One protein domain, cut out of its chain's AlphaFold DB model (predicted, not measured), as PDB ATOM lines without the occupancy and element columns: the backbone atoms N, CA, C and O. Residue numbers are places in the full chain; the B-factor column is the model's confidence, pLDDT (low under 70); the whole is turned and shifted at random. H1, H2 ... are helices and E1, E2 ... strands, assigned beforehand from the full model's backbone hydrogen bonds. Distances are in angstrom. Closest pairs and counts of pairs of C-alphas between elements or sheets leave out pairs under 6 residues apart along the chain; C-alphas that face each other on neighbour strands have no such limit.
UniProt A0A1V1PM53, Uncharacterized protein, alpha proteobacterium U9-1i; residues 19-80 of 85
ATOM      1  N   ARG A  19     297.802 313.883 231.218       93.12
ATOM      2  CA  ARG A  19     297.891 315.197 230.586       93.12
ATOM      3  C   ARG A  19     296.845 316.135 231.176       93.12
ATOM      4  O   ARG A  19     295.696 315.748 231.390       93.12
ATOM      5  N   ASN A  20     297.265 317.372 231.412       93.94
ATOM      6  CA  ASN A  20     296.384 318.447 231.846       93.94
ATOM      7  C   ASN A  20     295.637 319.024 230.649       93.94
ATOM      8  O   ASN A  20     296.211 319.166 229.572       93.94
ATOM      9  N   TYR A  21     294.390 319.414 230.858       92.75
ATOM     10  CA  TYR A  21     293.604 320.173 229.901       92.75
ATOM     11  C   TYR A  21     293.156 321.469 230.550       92.75
ATOM     12  O   TYR A  21     292.708 321.470 231.695       92.75
ATOM     13  N   TYR A  22     293.267 322.565 229.814       92.25
ATOM     14  CA  TYR A  22     292.967 323.899 230.308       92.25
ATOM     15  C   TYR A  22     291.827 324.511 229.510       92.25
ATOM     16  O   TYR A  22     291.810 324.426 228.284       92.25
ATOM     17  N   TYR A  23     290.891 325.148 230.201       92.88
ATOM     18  CA  TYR A  23     289.897 325.997 229.572       92.88
ATOM     19  C   TYR A  23     290.492 327.388 229.388       92.88
ATOM     20  O   TYR A  23     290.770 328.081 230.364       92.88
ATOM     21  N   VAL A  24     290.710 327.798 228.145       92.19
ATOM     22  CA  VAL A  24     291.286 329.097 227.798       92.19
ATOM     23  C   VAL A  24     290.152 330.078 227.499       92.19
ATOM     24  O   VAL A  24     289.363 329.860 226.582       92.19
ATOM     25  N   TYR A  25     290.067 331.174 228.256       89.25
ATOM     26  CA  TYR A  25     288.947 332.122 228.146       89.25
ATOM     27  C   TYR A  25     289.063 333.082 226.961       89.25
ATOM     28  O   TYR A  25     288.063 333.577 226.448       89.25
ATOM     29  N   ARG A  26     290.291 333.404 226.553       87.19
ATOM     30  CA  ARG A  26     290.582 334.418 225.534       87.19
ATOM     31  C   ARG A  26     291.759 333.981 224.682       87.19
ATOM     32  O   ARG A  26     292.559 333.166 225.117       87.19
ATOM     33  N   VAL A  27     291.897 334.567 223.500       84.31
ATOM     34  CA  VAL A  27     293.080 334.348 222.669       84.31
ATOM     35  C   VAL A  27     294.332 334.756 223.458       84.31
ATOM     36  O   VAL A  27     294.435 335.900 223.909       84.31
ATOM     37  N   LEU A  28     295.270 333.825 223.628       83.88
ATOM     38  CA  LEU A  28     296.546 334.065 224.301       83.88
ATOM     39  C   LEU A  28     297.680 334.076 223.287       83.88
ATOM     40  O   LEU A  28     297.867 333.120 222.543       83.88
ATOM     41  N   ASN A  29     298.460 335.152 223.286       83.88
ATOM     42  CA  ASN A  29     299.703 335.227 222.532       83.88
ATOM     43  C   ASN A  29     300.849 334.744 223.435       83.88
ATOM     44  O   ASN A  29     301.205 335.421 224.399       83.88
ATOM     45  N   LEU A  30     301.412 333.575 223.124       78.31
ATOM     46  CA  LEU A  30     302.550 332.972 223.830       78.31
ATOM     47  C   LEU A  30     303.902 333.353 223.188       78.31
ATOM     48  O   LEU A  30     304.906 332.652 223.333       78.31
ATOM     49  N   GLY A  31     303.947 334.456 222.437       79.81
ATOM     50  CA  GLY A  31     305.139 334.935 221.747       79.81
ATOM     51  C   GLY A  31     305.574 333.981 220.634       79.81
ATOM     52  O   GLY A  31     304.822 333.703 219.703       79.81
ATOM     53  N   ARG A  32     306.805 333.459 220.723       79.00
ATOM     54  CA  ARG A  32     307.376 332.545 219.709       79.00
ATOM     55  C   ARG A  32     306.675 331.186 219.634       79.00
ATOM     56  O   ARG A  32     306.842 330.489 218.642       79.00
ATOM     57  N   LEU A  33     305.907 330.822 220.661       73.44
ATOM     58  CA  LEU A  33     305.109 329.592 220.691       73.44
ATOM     59  C   LEU A  33     303.773 329.737 219.944       73.44
ATOM     60  O   LEU A  33     303.058 328.754 219.774       73.44
ATOM     61  N   GLY A  34     303.448 330.943 219.470       82.06
ATOM     62  CA  GLY A  34     302.250 331.214 218.691       82.06
ATOM     63  C   GLY A  34     301.052 331.615 219.547       82.06
ATOM     64  O   GLY A  34     301.190 332.207 220.619       82.06
ATOM     65  N   TRP A  35     299.864 331.337 219.022       85.88
ATOM     66  CA  TRP A  35     298.592 331.794 219.569       85.88
ATOM     67  C   TRP A  35     297.773 330.599 220.042       85.88
ATOM     68  O   TRP A  35     297.654 329.607 219.325       85.88
ATOM     69  N   VAL A  36     297.186 330.709 221.230       85.75
ATOM     70  CA  VAL A  36     296.254 329.717 221.769       85.75
ATOM     71  C   VAL A  36     294.849 330.290 221.699       85.75
ATOM     72  O   VAL A  36     294.564 331.345 222.270       85.75
ATOM     73  N   SER A  37     293.979 329.599 220.970       87.50
ATOM     74  CA  SER A  37     292.578 329.976 220.819       87.50
ATOM     75  C   SER A  37     291.764 329.632 222.072       87.50
ATOM     76  O   SER A  37     292.103 328.670 222.768       87.50
ATOM     77  N   PRO A  38     290.668 330.367 222.341       91.56
ATOM     78  CA  PRO A  38     289.732 330.026 223.403       91.56
ATOM     79  C   PRO A  38     289.179 328.604 223.270       91.56
ATOM     80  O   PRO A  38     289.058 328.081 222.160       91.56
ATOM     81  N   GLY A  39     288.798 328.016 224.401       91.19
ATOM     82  CA  GLY A  39     288.264 326.657 224.492       91.19
ATOM     83  C   GLY A  39     289.174 325.707 225.266       91.19
ATOM     84  O   GLY A  39     290.117 326.127 225.935       91.19
ATOM     85  N   ILE A  40     288.866 324.414 225.195       91.88
ATOM     86  CA  ILE A  40     289.617 323.370 225.892       91.88
ATOM     87  C   ILE A  40     290.878 323.041 225.098       91.88
ATOM     88  O   ILE A  40     290.808 322.641 223.938       91.88
ATOM     89  N   GLN A  41     292.030 323.202 225.738       90.06
ATOM     90  CA  GLN A  41     293.340 322.992 225.138       90.06
ATOM     91  C   GLN A  41     294.141 321.985 225.951       90.06
ATOM     92  O   GLN A  41     294.176 322.042 227.182       90.06
ATOM     93  N   ALA A  42     294.807 321.068 225.259       89.12
ATOM     94  CA  ALA A  42     295.714 320.127 225.891       89.12
ATOM     95  C   ALA A  42     296.998 320.850 226.325       89.12
ATOM     96  O   ALA A  42     297.618 321.572 225.543       89.12
ATOM     97  N   GLY A  43     297.420 320.630 227.567       87.69
ATOM     98  CA  GLY A  43     298.733 321.044 228.044       87.69
ATOM     99  C   GLY A  43     299.848 320.331 227.269       87.69
ATOM    100  O   GLY A  43     299.633 319.221 226.769       87.69
ATOM    101  N   PRO A  44     301.041 320.937 227.154       86.00
ATOM    102  CA  PRO A  44     302.134 320.378 226.356       86.00
ATOM    103  C   PRO A  44     302.734 319.114 226.986       86.00
ATOM    104  O   PRO A  44     303.115 318.189 226.263       86.00
ATOM    105  N   ASP A  45     302.746 319.046 228.317       88.19
ATOM    106  CA  ASP A  45     303.467 318.031 229.078       88.19
ATOM    107  C   ASP A  45     302.643 316.768 229.353       88.19
ATOM    108  O   ASP A  45     301.413 316.792 229.453       88.19
ATOM    109  N   ALA A  46     303.359 315.652 229.506       90.44
ATOM    110  CA  ALA A  46     302.822 314.369 229.932       90.44
ATOM    111  C   ALA A  46     303.492 313.935 231.243       90.44
ATOM    112  O   ALA A  46     304.714 313.982 231.375       90.44
ATOM    113  N   PHE A  47     302.692 313.475 232.200       90.69
ATOM    114  CA  PHE A  47     303.109 313.182 233.568       90.69
ATOM    115  C   PHE A  47     302.960 311.697 233.900       90.69
ATOM    116  O   PHE A  47     302.128 310.995 233.328       90.69
ATOM    117  N   ALA A  48     303.756 311.216 234.854       88.94
ATOM    118  CA  ALA A  48     303.741 309.813 235.273       88.94
ATOM    119  C   ALA A  48     302.509 309.436 236.121       88.94
ATOM    120  O   ALA A  48     302.161 308.261 236.209       88.94
ATOM    121  N   SER A  49     301.845 310.414 236.741       90.25
ATOM    122  CA  SER A  49     300.637 310.208 237.541       90.25
ATOM    123  C   SER A  49     299.712 311.424 237.479       90.25
ATOM    124  O   SER A  49     300.140 312.528 237.133       90.25
ATOM    125  N   GLN A  50     298.445 311.213 237.845       90.69
ATOM    126  CA  GLN A  50     297.441 312.272 237.944       90.69
ATOM    127  C   GLN A  50     297.840 313.339 238.970       90.69
ATOM    128  O   GLN A  50     297.768 314.525 238.683       90.69
ATOM    129  N   GLU A  51     298.316 312.928 240.146       92.62
ATOM    130  CA  GLU A  51     298.678 313.842 241.235       92.62
ATOM    131  C   GLU A  51     299.827 314.791 240.853       92.62
ATOM    132  O   GLU A  51     299.784 315.989 241.151       92.62
ATOM    133  N   ILE A  52     300.835 314.279 240.133       92.31
ATOM    134  CA  ILE A  52     301.936 315.103 239.615       92.31
ATOM    135  C   ILE A  52     301.390 316.107 238.597       92.31
ATOM    136  O   ILE A  52     301.744 317.287 238.641       92.31
ATOM    137  N   ALA A  53     300.508 315.653 237.709       92.38
ATOM    138  CA  ALA A  53     299.894 316.499 236.696       92.38
ATOM    139  C   ALA A  53     299.054 317.626 237.326       92.38
ATOM    140  O   ALA A  53     299.220 318.789 236.955       92.38
ATOM    141  N   GLU A  54     298.238 317.315 238.337       93.69
ATOM    142  CA  GLU A  54     297.438 318.293 239.086       93.69
ATOM    143  C   GLU A  54     298.308 319.303 239.839       93.69
ATOM    144  O   GLU A  54     298.043 320.507 239.800       93.69
ATOM    145  N   THR A  55     299.379 318.842 240.490       95.12
ATOM    146  CA  THR A  55     300.332 319.726 241.178       95.12
ATOM    147  C   THR A  55     300.993 320.689 240.195       95.12
ATOM    148  O   THR A  55     301.038 321.899 240.438       95.12
ATOM    149  N   HIS A  56     301.442 320.185 239.045       93.94
ATOM    150  CA  HIS A  56     301.987 321.022 237.978       93.94
ATOM    151  C   HIS A  56     300.948 321.995 237.419       93.94
ATOM    152  O   HIS A  56     301.279 323.155 237.174       93.94
ATOM    153  N   ALA A  57     299.693 321.566 237.259       92.75
ATOM    154  CA  ALA A  57     298.623 322.433 236.786       92.75
ATOM    155  C   ALA A  57     298.394 323.620 237.721       92.75
ATOM    156  O   ALA A  57     298.297 324.746 237.242       92.75
ATOM    157  N   ARG A  58     298.352 323.391 239.038       92.38
ATOM    158  CA  ARG A  58     298.183 324.468 240.028       92.38
ATOM    159  C   ARG A  58     299.332 325.468 239.966       92.38
ATOM    160  O   ARG A  58     299.083 326.670 239.916       92.38
ATOM    161  N   SER A  59     300.569 324.979 239.905       92.25
ATOM    162  CA  SER A  59     301.761 325.828 239.777       92.25
ATOM    163  C   SER A  59     301.748 326.646 238.484       92.25
ATOM    164  O   SER A  59     302.034 327.840 238.499       92.25
ATOM    165  N   PHE A  60     301.367 326.025 237.367       90.62
ATOM    166  CA  PHE A  60     301.247 326.699 236.077       90.62
ATOM    167  C   PHE A  60     300.144 327.764 236.078       90.62
ATOM    168  O   PHE A  60     300.379 328.892 235.646       90.62
ATOM    169  N   LEU A  61     298.964 327.444 236.618       90.38
ATOM    170  CA  LEU A  61     297.849 328.387 236.720       90.38
ATOM    171  C   LEU A  61     298.192 329.580 237.612       90.38
ATOM    172  O   LEU A  61     297.894 330.711 237.244       90.38
ATOM    173  N   ALA A  62     298.879 329.350 238.732       89.69
ATOM    174  CA  ALA A  62     299.361 330.427 239.594       89.69
ATOM    175  C   ALA A  62     300.374 331.346 238.885       89.69
ATOM    176  O   ALA A  62     300.410 332.543 239.159       89.69
ATOM    177  N   ALA A  63     301.180 330.808 237.966       87.94
ATOM    178  CA  ALA A  63     302.140 331.595 237.197       87.94
ATOM    179  C   ALA A  63     301.483 332.397 236.061       87.94
ATOM    180  O   ALA A  63     301.925 333.503 235.752       87.94
ATOM    181  N   ILE A  64     300.444 331.846 235.426       86.44
ATOM    182  CA  ILE A  64     299.837 332.442 234.229       86.44
ATOM    183  C   ILE A  64     298.629 333.334 234.527       86.44
ATOM    184  O   ILE A  64     298.350 334.242 233.746       86.44
ATOM    185  N   ASN A  65     297.931 333.113 235.644       89.00
ATOM    186  CA  ASN A  65     296.820 333.945 236.100       89.00
ATOM    187  C   ASN A  65     297.323 334.940 237.157       89.00
ATOM    188  O   ASN A  65     297.345 334.613 238.347       89.00
ATOM    189  N   PRO A  66     297.733 336.162 236.771       83.69
ATOM    190  CA  PRO A  66     298.103 337.168 237.751       83.69
ATOM    191  C   PRO A  66     296.880 337.574 238.592       83.69
ATOM    192  O   PRO A  66     295.739 337.448 238.131       83.69
ATOM    193  N   PRO A  67     297.090 338.124 239.800       83.25
ATOM    194  CA  PRO A  67     296.002 338.544 240.676       83.25
ATOM    195  C   PRO A  67     294.972 339.422 239.950       83.25
ATOM    196  O   PRO A  67     295.318 340.413 239.306       83.25
ATOM    197  N   GLY A  68     293.695 339.039 240.036       81.12
ATOM    198  CA  GLY A  68     292.586 339.762 239.402       81.12
ATOM    199  C   GLY A  68     292.402 339.505 237.902       81.12
ATOM    200  O   GLY A  68     291.550 340.147 237.284       81.12
ATOM    201  N   ARG A  69     293.153 338.578 237.288       81.94
ATOM    202  CA  ARG A  69     292.938 338.161 235.895       81.94
ATOM    203  C   ARG A  69     292.875 336.645 235.770       81.94
ATOM    204  O   ARG A  69     293.779 335.936 236.185       81.94
ATOM    205  N   TRP A  70     291.846 336.189 235.068       84.19
ATOM    206  CA  TRP A  70     291.660 334.791 234.694       84.19
ATOM    207  C   TRP A  70     291.920 334.667 233.190       84.19
ATOM    208  O   TRP A  70     291.209 335.261 232.367       84.19
ATOM    209  N   LEU A  71     293.020 334.009 232.829       87.94
ATOM    210  CA  LEU A  71     293.387 333.719 231.440       87.94
ATOM    211  C   LEU A  71     292.961 332.307 231.051       87.94
ATOM    212  O   LEU A  71     292.479 332.094 229.937       87.94
ATOM    213  N   MET A  72     293.099 331.372 231.987       91.25
ATOM    214  CA  MET A  72     292.749 329.971 231.809       91.25
ATOM    215  C   MET A  72     292.438 329.295 233.146       91.25
ATOM    216  O   MET A  72     292.906 329.768 234.176       91.25
ATOM    217  N   ASP A  73     291.708 328.187 233.121       92.06
ATOM    218  CA  ASP A  73     291.452 327.328 234.285       92.06
ATOM    219  C   ASP A  73     291.731 325.858 233.966       92.06
ATOM    220  O   ASP A  73     291.805 325.467 232.802       92.06
ATOM    221  N   LEU A  74     291.907 325.026 234.994       92.94
ATOM    222  CA  LEU A  74     292.063 323.584 234.811       92.94
ATOM    223  C   LEU A  74     290.707 322.982 234.420       92.94
ATOM    224  O   LEU A  74     289.793 322.938 235.238       92.94
ATOM    225  N   ALA A  75     290.593 322.488 233.188       92.00
ATOM    226  CA  ALA A  75     289.422 321.742 232.730       92.00
ATOM    227  C   ALA A  75     289.433 320.299 233.260       92.00
ATOM    228  O   ALA A  75     288.382 319.727 233.531       92.00
ATOM    229  N   GLY A  76     290.620 319.711 233.430       91.44
ATOM    230  CA  GLY A  76     290.783 318.409 234.069       91.44
ATOM    231  C   GLY A  76     292.117 317.747 233.749       91.44
ATOM    232  O   GLY A  76     292.931 318.271 232.985       91.44
ATOM    233  N   VAL A  77     292.334 316.576 234.341       91.94
ATOM    234  CA  VAL A  77     293.535 315.762 234.143       91.94
ATOM    235  C   VAL A  77     293.107 314.376 233.690       91.94
ATOM    236  O   VAL A  77     292.367 313.686 234.387       91.94
ATOM    237  N   TYR A  78     293.579 313.969 232.517       89.06
ATOM    238  CA  TYR A  78     293.156 312.727 231.880       89.06
ATOM    239  C   TYR A  78     294.369 311.886 231.496       89.06
ATOM    240  O   TYR A  78     295.426 312.438 231.185       89.06
ATOM    241  N   PRO A  79     294.259 310.551 231.507       88.12
ATOM    242  CA  PRO A  79     295.302 309.710 230.943       88.12
ATOM    243  C   PRO A  79     295.418 309.915 229.426       88.12
ATOM    244  O   PRO A  79     294.456 310.324 228.779       88.12
ATOM    245  N   GLU A  80     296.579 309.609 228.845       75.69
ATOM    246  CA  GLU A  80     296.783 309.606 227.394       75.69
ATOM    247  C   GLU A  80     295.700 308.755 226.710       75.69
ATOM    248  O   GLU A  80     295.447 307.616 227.101       75.69
TER     249      GLU A  80
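What this domain is: This is residues 19 to 80 of the 85 residues of an uncharacterized protein of alpha proteobacterium U9-1i (UniProt A0A1V1PM53). What is the shape? A three-stranded sheet has helix H1 over one face, two layers, with the other face bare. What builds it? The 62 printed residues hold E1, E2, H1 and E3 in that order, class mixed, with sheet order E2 - E1 - E3, antiparallel. It is compact, radius of gyration of the C-alphas 11.5 A, spanning 29 by 24 by 20 A.

Where its parts are: Where are the strands? E1, residues 19 to 24, spans 15.6 A from (297.891, 315.197, 230.586); E2, residues 39 to 42, spans 10.0 A; E3, residues 72 to 79, spans 20.4 A, ending at (295.302, 309.710, 230.943). And the helix? H1, residues 50 to 64, spans 20.6 A.

How they stand to each other: What pairs? Within hydrogen-bond range are N 21 and O 76 of E1 and E3, 2.8 A, and N 22 and O 41 of the hairpin E1 and E2, 2.8 A. Where is H1? It runs along the strands over E1 and E3, height over the sheet 8.8 A; its C-alpha closest to E3 is that of Gln 50, 6.5 A from that of Val 77. Every O i to N i+4 pair in H1 is within hydrogen-bond range. E2, H1 and E3 form a split strand-helix-strand unit, E1 between its two strands, crossover right-handed.

The domain as a whole: Which link is long? E1 to E2, 14 residues. How large and sure? The farthest C-alphas, Gly 68 and Glu 80, are 32.7 A apart; the printed part has no cut, and no printed residue is under pLDDT 70.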